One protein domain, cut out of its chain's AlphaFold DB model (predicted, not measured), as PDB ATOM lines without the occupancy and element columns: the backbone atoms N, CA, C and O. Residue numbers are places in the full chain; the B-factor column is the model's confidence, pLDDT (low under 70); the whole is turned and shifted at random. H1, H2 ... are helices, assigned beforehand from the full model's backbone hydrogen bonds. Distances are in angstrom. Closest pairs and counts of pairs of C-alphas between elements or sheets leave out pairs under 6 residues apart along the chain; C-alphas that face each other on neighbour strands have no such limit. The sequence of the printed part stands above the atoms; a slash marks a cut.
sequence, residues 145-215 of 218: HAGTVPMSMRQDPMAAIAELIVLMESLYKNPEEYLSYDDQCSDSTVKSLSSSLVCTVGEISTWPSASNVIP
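Overview. This is residues 145 to 215 of the 218 residues of the protein "Allantoate deiminase 2" of Lupinus albus (UniProt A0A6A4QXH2). With little regular structure, the printed part is a long, thin closed-up loop: helix H1 lies along its length, short helix H2 is near one end, and the unnamed stretch 195 to 215 folds back past H1 to the end where residue 145 lies. The 71 printed residues hold two named helices, H1 then H2, with 25 residues, and no named strand; the class is all helix. The whole is extended, radius of gyration of the C-alphas 17.9 A, and only just a rod, spanning 53 by 26 by 15 A.

Arrangement. H1, residues 157 to 173, and H2, residues 187 to 194, are close but not clearly touching; their closest C-alphas, of Lys 173 and Ser 194, are 6.9 A apart. They run opposite ways at a steep tilt of 55 degrees. Every O i to N i+4 pair is within hydrogen-bond range in H1, and 3 of 4 in H2.

Along the chain. H1 runs 24.3 A from C-alpha 157 at (47.947, 26.606, 29.049). H2 runs 11.1 A to C-alpha 194 at (50.477, 14.675, 2.501).

Size, cuts and confidence. The C-alphas farthest apart, of Thr 148 and Ser 188, are 53.0 A apart. The printed part has no cut. The link H1 to H2 is long, 13 residues. The model's pLDDT is under 70 at residues 180 to 195.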
ATOM      1  N   HIS A 145      50.113  28.601  42.015       95.56
ATOM      2  CA  HIS A 145      51.440  28.212  42.482       95.56
ATOM      3  C   HIS A 145      51.713  26.740  42.134       95.56
ATOM      4  O   HIS A 145      50.984  25.836  42.557       95.56
ATOM      5  N   ALA A 146      52.792  26.490  41.390       94.38
ATOM      6  CA  ALA A 146      53.107  25.177  40.824       94.38
ATOM      7  C   ALA A 146      53.341  24.088  41.889       94.38
ATOM      8  O   ALA A 146      53.201  22.906  41.593       94.38
ATOM      9  N   GLY A 147      53.673  24.470  43.125       94.62
ATOM     10  CA  GLY A 147      53.840  23.537  44.245       94.62
ATOM     11  C   GLY A 147      52.573  23.229  45.053       94.62
ATOM     12  O   GLY A 147      52.589  22.280  45.827       94.62
ATOM     13  N   THR A 148      51.494  24.013  44.926       95.44
ATOM     14  CA  THR A 148      50.322  23.884  45.823       95.44
ATOM     15  C   THR A 148      49.017  23.586  45.101       95.44
ATOM     16  O   THR A 148      48.115  23.037  45.724       95.44
ATOM     17  N   VAL A 149      48.901  23.896  43.805       95.56
ATOM     18  CA  VAL A 149      47.714  23.533  43.018       95.56
ATOM     19  C   VAL A 149      47.800  22.056  42.601       95.56
ATOM     20  O   VAL A 149      48.714  21.703  41.837       95.56
ATOM     21  N   PRO A 150      46.867  21.190  43.055       97.12
ATOM     22  CA  PRO A 150      46.829  19.783  42.664       97.12
ATOM     23  C   PRO A 150      46.688  19.620  41.149       97.12
ATOM     24  O   PRO A 150      45.984  20.397  40.509       97.12
ATOM     25  N   MET A 151      47.312  18.585  40.576       96.81
ATOM     26  CA  MET A 151      47.307  18.350  39.121       96.81
ATOM     27  C   MET A 151      45.894  18.259  38.533       96.81
ATOM     28  O   MET A 151      45.637  18.832  37.481       96.81
ATOM     29  N   SER A 152      44.962  17.619  39.244       96.88
ATOM     30  CA  SER A 152      43.564  17.459  38.818       96.88
ATOM     31  C   SER A 152      42.761  18.763  38.761       96.88
ATOM     32  O   SER A 152      41.650  18.763  38.245       96.88
ATOM     33  N   MET A 153      43.286  19.859  39.317       95.69
ATOM     34  CA  MET A 153      42.630  21.171  39.346       95.69
ATOM     35  C   MET A 153      43.276  22.176  38.388       95.69
ATOM     36  O   MET A 153      42.841  23.326  38.323       95.69
ATOM     37  N   ARG A 154      44.342  21.787  37.679       96.56
ATOM     38  CA  ARG A 154      45.065  22.710  36.805       96.56
ATOM     39  C   ARG A 154      44.305  22.940  35.508       96.56
ATOM     40  O   ARG A 154      43.758  22.020  34.914       96.56
ATOM     41  N   GLN A 155      44.365  24.180  35.047       96.31
ATOM     42  CA  GLN A 155      44.065  24.570  33.675       96.31
ATOM     43  C   GLN A 155      45.337  25.209  33.123       96.31
ATOM     44  O   GLN A 155      45.452  26.432  33.087       96.31
ATOM     45  N   ASP A 156      46.334  24.374  32.836       96.44
ATOM     46  CA  ASP A 156      47.676  24.815  32.459       96.44
ATOM     47  C   ASP A 156      47.753  25.052  30.939       96.44
ATOM     48  O   ASP A 156      47.683  24.088  30.168       96.44
ATOM     49  N   PRO A 157      47.893  26.309  30.476       96.62
ATOM     50  CA  PRO A 157      47.947  26.606  29.049       96.62
ATOM     51  C   PRO A 157      49.245  26.102  28.394       96.62
ATOM     52  O   PRO A 157      49.243  25.869  27.189       96.62
ATOM     53  N   MET A 158      50.328  25.875  29.157       95.12
ATOM     54  CA  MET A 158      51.568  25.288  28.627       95.12
ATOM     55  C   MET A 158      51.385  23.832  28.239       95.12
ATOM     56  O   MET A 158      51.785  23.437  27.146       95.12
ATOM     57  N   ALA A 159      50.742  23.048  29.101       95.38
ATOM     58  CA  ALA A 159      50.431  21.659  28.785       95.38
ATOM     59  C   ALA A 159      49.534  21.569  27.538       95.38
ATOM     60  O   ALA A 159      49.840  20.817  26.616       95.38
ATOM     61  N   ALA A 160      48.493  22.408  27.465       95.81
ATOM     62  CA  ALA A 160      47.586  22.449  26.320       95.81
ATOM     63  C   ALA A 160      48.297  22.812  25.000       95.81
ATOM     64  O   ALA A 160      48.045  22.187  23.972       95.81
ATOM     65  N   ILE A 161      49.203  23.798  25.013       95.56
ATOM     66  CA  ILE A 161      49.987  24.173  23.824       95.56
ATOM     67  C   ILE A 161      50.972  23.072  23.426       95.56
ATOM     68  O   ILE A 161      51.109  22.795  22.237       95.56
ATOM     69  N   ALA A 162      51.637  22.424  24.385       95.69
ATOM     70  CA  ALA A 162      52.555  21.328  24.088       95.69
ATOM     71  C   ALA A 162      51.836  20.169  23.375       95.69
ATOM     72  O   ALA A 162      52.325  19.671  22.361       95.69
ATOM     73  N   GLU A 163      50.648  19.791  23.851       96.12
ATOM     74  CA  GLU A 163      49.811  18.778  23.200       96.12
ATOM     75  C   GLU A 163      49.354  19.223  21.805       96.12
ATOM     76  O   GLU A 163      49.431  18.441  20.856       96.12
ATOM     77  N   LEU A 164      48.941  20.486  21.652       94.38
ATOM     78  CA  LEU A 164      48.533  21.035  20.360       94.38
ATOM     79  C   LEU A 164      49.670  20.989  19.331       94.38
ATOM     80  O   LEU A 164      49.434  20.591  18.195       94.38
ATOM     81  N   ILE A 165      50.895  21.359  19.713       95.38
ATOM     82  CA  ILE A 165      52.059  21.346  18.812       95.38
ATOM     83  C   ILE A 165      52.347  19.925  18.316       95.38
ATOM     84  O   ILE A 165      52.528  19.719  17.117       95.38
ATOM     85  N   VAL A 166      52.339  18.939  19.218       95.31
ATOM     86  CA  VAL A 166      52.568  17.528  18.863       95.31
ATOM     87  C   VAL A 166      51.446  16.994  17.971       95.31
ATOM     88  O   VAL A 166      51.707  16.275  17.002       95.31
ATOM     89  N   LEU A 167      50.196  17.364  18.261       93.38
ATOM     90  CA  LEU A 167      49.050  16.999  17.433       93.38
ATOM     91  C   LEU A 167      49.162  17.605  16.032       93.38
ATOM     92  O   LEU A 167      48.930  16.904  15.052       93.38
ATOM     93  N   MET A 168      49.543  18.880  15.924       91.75
ATOM     94  CA  MET A 168      49.756  19.538  14.637       91.75
ATOM     95  C   MET A 168      50.866  18.848  13.845       91.75
ATOM     96  O   MET A 168      50.665  18.529  12.680       91.75
ATOM     97  N   GLU A 169      52.007  18.547  14.463       91.56
ATOM     98  CA  GLU A 169      53.080  17.825  13.776       91.56
ATOM     99  C   GLU A 169      52.609  16.450  13.271       91.56
ATOM    100  O   GLU A 169      52.895  16.073  12.134       91.56
ATOM    101  N   SER A 170      51.841  15.726  14.088       90.56
ATOM    102  CA  SER A 170      51.291  14.413  13.726       90.56
ATOM    103  C   SER A 170      50.288  14.509  12.574       90.56
ATOM    104  O   SER A 170      50.379  13.741  11.621       90.56
ATOM    105  N   LEU A 171      49.390  15.498  12.614       88.69
ATOM    106  CA  LEU A 171      48.417  15.765  11.555       88.69
ATOM    107  C   LEU A 171      49.104  16.101  10.234       88.69
ATOM    108  O   LEU A 171      48.704  15.597   9.195       88.69
ATOM    109  N   TYR A 172      50.141  16.938  10.248       87.25
ATOM    110  CA  TYR A 172      50.839  17.320   9.018       87.25
ATOM    111  C   TYR A 172      51.716  16.190   8.460       87.25
ATOM    112  O   TYR A 172      51.939  16.150   7.252       87.25
ATOM    113  N   LYS A 173      52.180  15.262   9.309       85.00
ATOM    114  CA  LYS A 173      52.888  14.045   8.883       85.00
ATOM    115  C   LYS A 173      51.947  12.992   8.293       85.00
ATOM    116  O   LYS A 173      52.305  12.393   7.285       85.00
ATOM    117  N   ASN A 174      50.778  12.792   8.905       85.88
ATOM    118  CA  ASN A 174      49.818  11.741   8.548       85.88
ATOM    119  C   ASN A 174      48.382  12.308   8.438       85.88
ATOM    120  O   ASN A 174      47.509  11.950   9.236       85.88
ATOM    121  N   PRO A 175      48.099  13.228   7.500       83.12
ATOM    122  CA  PRO A 175      46.818  13.942   7.449       83.12
ATOM    123  C   PRO A 175      45.606  13.021   7.260       83.12
ATOM    124  O   PRO A 175      44.521  13.322   7.758       83.12
ATOM    125  N   GLU A 176      45.790  11.884   6.593       79.31
ATOM    126  CA  GLU A 176      44.777  10.846   6.391       79.31
ATOM    127  C   GLU A 176      44.208  10.243   7.686       79.31
ATOM    128  O   GLU A 176      43.086   9.741   7.671       79.31
ATOM    129  N   GLU A 177      44.932  10.306   8.809       82.38
ATOM    130  CA  GLU A 177      44.448   9.794  10.100       82.38
ATOM    131  C   GLU A 177      43.498  10.773  10.813       82.38
ATOM    132  O   GLU A 177      42.731  10.369  11.688       82.38
ATOM    133  N   TYR A 178      43.534  12.058  10.445       79.81
ATOM    134  CA  TYR A 178      42.868  13.139  11.182       79.81
ATOM    135  C   TYR A 178      41.788  13.863  10.378       79.81
ATOM    136  O   TYR A 178      40.876  14.449  10.963       79.81
ATOM    137  N   LEU A 179      41.890  13.863   9.050       75.75
ATOM    138  CA  LEU A 179      40.990  14.610   8.182       75.75
ATOM    139  C   LEU A 179      39.932  13.669   7.594       75.75
ATOM    140  O   LEU A 179      40.217  12.840   6.736       75.75
ATOM    141  N   SER A 180      38.687  13.813   8.052       65.69
ATOM    142  CA  SER A 180      37.516  13.219   7.400       65.69
ATOM    143  C   SER A 180      37.005  14.167   6.319       65.69
ATOM    144  O   SER A 180      36.773  15.343   6.605       65.69
ATOM    145  N   TYR A 181      36.797  13.668   5.102       60.38
ATOM    146  CA  TYR A 181      36.332  14.487   3.986       60.38
ATOM    147  C   TYR A 181      34.938  14.072   3.528       60.38
ATOM    148  O   TYR A 181      34.652  12.884   3.389       60.38
ATOM    149  N   ASP A 182      34.104  15.072   3.251       56.91
ATOM    150  CA  ASP A 182      32.855  14.893   2.514       56.91
ATOM    151  C   ASP A 182      33.162  14.605   1.028       56.91
ATOM    152  O   ASP A 182      34.235  14.966   0.531       56.91
ATOM    153  N   ASP A 183      32.205  14.002   0.308       55.53
ATOM    154  CA  ASP A 183      32.292  13.435  -1.062       55.53
ATOM    155  C   ASP A 183      32.841  14.358  -2.184       55.53
ATOM    156  O   ASP A 183      32.883  13.976  -3.355       55.53
ATOM    157  N   GLN A 184      33.254  15.586  -1.873       59.44
ATOM    158  CA  GLN A 184      33.789  16.561  -2.826       59.44
ATOM    159  C   GLN A 184      35.322  16.555  -2.948       59.44
ATOM    160  O   GLN A 184      35.846  17.178  -3.872       59.44
ATOM    161  N   CYS A 185      36.056  15.868  -2.063       54.25
ATOM    162  CA  CYS A 185      37.522  15.806  -2.120       54.25
ATOM    163  C   CYS A 185      37.993  14.421  -2.595       54.25
ATOM    164  O   CYS A 185      37.827  13.426  -1.895       54.25
ATOM    165  N   SER A 186      38.570  14.336  -3.797       56.31
ATOM    166  CA  SER A 186      39.056  13.067  -4.353       56.31
ATOM    167  C   SER A 186      40.362  12.598  -3.699       56.31
ATOM    168  O   SER A 186      41.282  13.386  -3.500       56.31
ATOM    169  N   ASP A 187      40.485  11.289  -3.484       57.19
ATOM    170  CA  ASP A 187      41.612  10.586  -2.840       57.19
ATOM    171  C   ASP A 187      43.010  10.905  -3.439       57.19
ATOM    172  O   ASP A 187      44.035  10.919  -2.754       57.19
ATOM    173  N   SER A 188      43.080  11.257  -4.730       54.59
ATOM    174  CA  SER A 188      44.328  11.675  -5.398       54.59
ATOM    175  C   SER A 188      44.854  13.039  -4.932       54.59
ATOM    176  O   SER A 188      46.065  13.266  -4.938       54.59
ATOM    177  N   THR A 189      43.968  13.939  -4.500       58.41
ATOM    178  CA  THR A 189      44.321  15.253  -3.946       58.41
ATOM    179  C   THR A 189      44.951  15.104  -2.559       58.41
ATOM    180  O   THR A 189      45.895  15.822  -2.238       58.41
ATOM    181  N   VAL A 190      44.505  14.113  -1.780       57.59
ATOM    182  CA  VAL A 190      44.992  13.832  -0.418       57.59
ATOM    183  C   VAL A 190      46.452  13.373  -0.433       57.59
ATOM    184  O   VAL A 190      47.287  13.968   0.245       57.59
ATOM    185  N   LYS A 191      46.803  12.402  -1.289       57.88
ATOM    186  CA  LYS A 191      48.201  11.948  -1.455       57.88
ATOM    187  C   LYS A 191      49.157  13.043  -1.926       57.88
ATOM    188  O   LYS A 191      50.341  12.988  -1.622       57.88
ATOM    189  N   SER A 192      48.662  14.013  -2.695       57.66
ATOM    190  CA  SER A 192      49.481  15.143  -3.140       57.66
ATOM    191  C   SER A 192      49.719  16.161  -2.023       57.66
ATOM    192  O   SER A 192      50.757  16.817  -2.027       57.66
ATOM    193  N   LEU A 193      48.772  16.315  -1.091       59.91
ATOM    194  CA  LEU A 193      48.898  17.212   0.057       59.91
ATOM    195  C   LEU A 193      49.805  16.615   1.137       59.91
ATOM    196  O   LEU A 193      50.666  17.325   1.650       59.91
ATOM    197  N   SER A 194      49.682  15.318   1.441       59.41
ATOM    198  CA  SER A 194      50.477  14.675   2.501       59.41
ATOM    199  C   SER A 194      51.990  14.759   2.269       59.41
ATOM    200  O   SER A 194      52.755  14.863   3.220       59.41
ATOM    201  N   SER A 195      52.438  14.814   1.012       63.28
ATOM    202  CA  SER A 195      53.856  14.997   0.674       63.28
ATOM    203  C   SER A 195      54.340  16.452   0.622       63.28
ATOM    204  O   SER A 195      55.509  16.687   0.324       63.28
ATOM    205  N   SER A 196      53.461  17.444   0.798       70.44
ATOM    206  CA  SER A 196      53.777  18.855   0.501       70.44
ATOM    207  C   SER A 196      53.333  19.849   1.571       70.44
ATOM    208  O   SER A 196      53.674  21.028   1.480       70.44
ATOM    209  N   LEU A 197      52.584  19.404   2.578       80.56
ATOM    210  CA  LEU A 197      52.201  20.236   3.709       80.56
ATOM    211  C   LEU A 197      53.376  20.405   4.678       80.56
ATOM    212  O   LEU A 197      54.078  19.456   5.015       80.56
ATOM    213  N   VAL A 198      53.554  21.632   5.164       84.88
ATOM    214  CA  VAL A 198      54.526  21.975   6.205       84.88
ATOM    215  C   VAL A 198      53.850  22.842   7.261       84.88
ATOM    216  O   VAL A 198      52.982  23.659   6.945       84.88
ATOM    217  N   CYS A 199      54.236  22.663   8.522       88.00
ATOM    218  CA  CYS A 199      53.765  23.471   9.639       88.00
ATOM    219  C   CYS A 199      54.901  23.694  10.632       88.00
ATOM    220  O   CYS A 199      55.630  22.758  10.956       88.00
ATOM    221  N   THR A 200      55.015  24.921  11.135       89.44
ATOM    222  CA  THR A 200      56.065  25.304  12.077       89.44
ATOM    223  C   THR A 200      55.489  26.223  13.144       89.44
ATOM    224  O   THR A 200      54.846  27.224  12.824       89.44
ATOM    225  N   VAL A 201      55.775  25.926  14.413       91.56
ATOM    226  CA  VAL A 201      55.612  26.876  15.521       91.56
ATOM    227  C   VAL A 201      56.979  27.481  15.817       91.56
ATOM    228  O   VAL A 201      57.839  26.829  16.398       91.56
ATOM    229  N   GLY A 202      57.195  28.710  15.344       87.69
ATOM    230  CA  GLY A 202      58.498  29.383  15.419       87.69
ATOM    231  C   GLY A 202      58.717  30.252  16.662       87.69
ATOM    232  O   GLY A 202      59.856  30.581  16.975       87.69
ATOM    233  N   GLU A 203      57.656  30.634  17.376       88.50
ATOM    234  CA  GLU A 203      57.737  31.496  18.562       88.50
ATOM    235  C   GLU A 203      56.699  31.047  19.601       88.50
ATOM    236  O   GLU A 203      55.535  30.824  19.264       88.50
ATOM    237  N   ILE A 204      57.124  30.910  20.861       92.94
ATOM    238  CA  ILE A 204      56.254  30.642  22.014       92.94
ATOM    239  C   ILE A 204      56.617  31.648  23.103       92.94
ATOM    240  O   ILE A 204      57.782  31.781  23.480       92.94
ATOM    241  N   SER A 205      55.614  32.340  23.629       93.00
ATOM    242  CA  SER A 205      55.766  33.302  24.719       93.00
ATOM    243  C   SER A 205      54.832  32.924  25.853       93.00
ATOM    244  O   SER A 205      53.738  32.452  25.593       93.00
ATOM    245  N   THR A 206      55.232  33.120  27.106       92.94
ATOM    246  CA  THR A 206      54.404  32.730  28.256       92.94
ATOM    247  C   THR A 206      54.314  33.875  29.245       92.94
ATOM    248  O   THR A 206      55.252  34.662  29.380       92.94
ATOM    249  N   TRP A 207      53.209  33.945  29.980       90.31
ATOM    250  CA  TRP A 207      53.040  34.915  31.056       90.31
ATOM    251  C   TRP A 207      52.538  34.229  32.335       90.31
ATOM    252  O   TRP A 207      51.543  33.499  32.285       90.31
ATOM    253  N   PRO A 208      53.174  34.442  33.506       91.50
ATOM    254  CA  PRO A 208      54.218  35.427  33.809       91.50
ATOM    255  C   PRO A 208      55.658  34.929  33.589       91.50
ATOM    256  O   PRO A 208      56.591  35.595  34.020       91.50
ATOM    257  N   SER A 209      55.847  33.773  32.943       89.62
ATOM    258  CA  SER A 209      57.165  33.164  32.703       89.62
ATOM    259  C   SER A 209      57.997  32.988  33.987       89.62
ATOM    260  O   SER A 209      59.076  33.556  34.151       89.62
ATOM    261  N   ALA A 210      57.473  32.204  34.934       92.31
ATOM    262  CA  ALA A 210      58.144  31.896  36.198       92.31
ATOM    263  C   ALA A 210      58.097  30.390  36.487       92.31
ATOM    264  O   ALA A 210      57.065  29.748  36.310       92.31
ATOM    265  N   SER A 211      59.208  29.826  36.971       93.56
ATOM    266  CA  SER A 211      59.371  28.374  37.150       93.56
ATOM    267  C   SER A 211      58.423  27.752  38.183       93.56
ATOM    268  O   SER A 211      58.137  26.560  38.120       93.56
ATOM    269  N   ASN A 212      57.925  28.542  39.134       94.44
ATOM    270  CA  ASN A 212      57.024  28.109  40.201       94.44
ATOM    271  C   ASN A 212      55.569  28.570  40.003       94.44
ATOM    272  O   ASN A 212      54.777  28.513  40.949       94.44
ATOM    273  N   VAL A 213      55.199  29.007  38.796       95.19
ATOM    274  CA  VAL A 213      53.861  29.525  38.484       95.19
ATOM    275  C   VAL A 213      53.276  28.785  37.286       95.19
ATOM    276  O   VAL A 213      53.894  28.710  36.231       95.19
ATOM    277  N   ILE A 214      52.056  28.271  37.438       95.31
ATOM    278  CA  ILE A 214      51.232  27.806  36.316       95.31
ATOM    279  C   ILE A 214      50.889  29.044  35.474       95.31
ATOM    280  O   ILE A 214      50.334  29.994  36.040       95.31
ATOM    281  N   PRO A 215      51.218  29.090  34.170       95.00
ATOM    282  CA  PRO A 215      51.010  30.290  33.371       95.00
ATOM    283  C   PRO A 215      49.528  30.660  33.247       95.00
ATOM    284  O   PRO A 215      48.645  29.805  33.279       95.00
TER     285      PRO A 215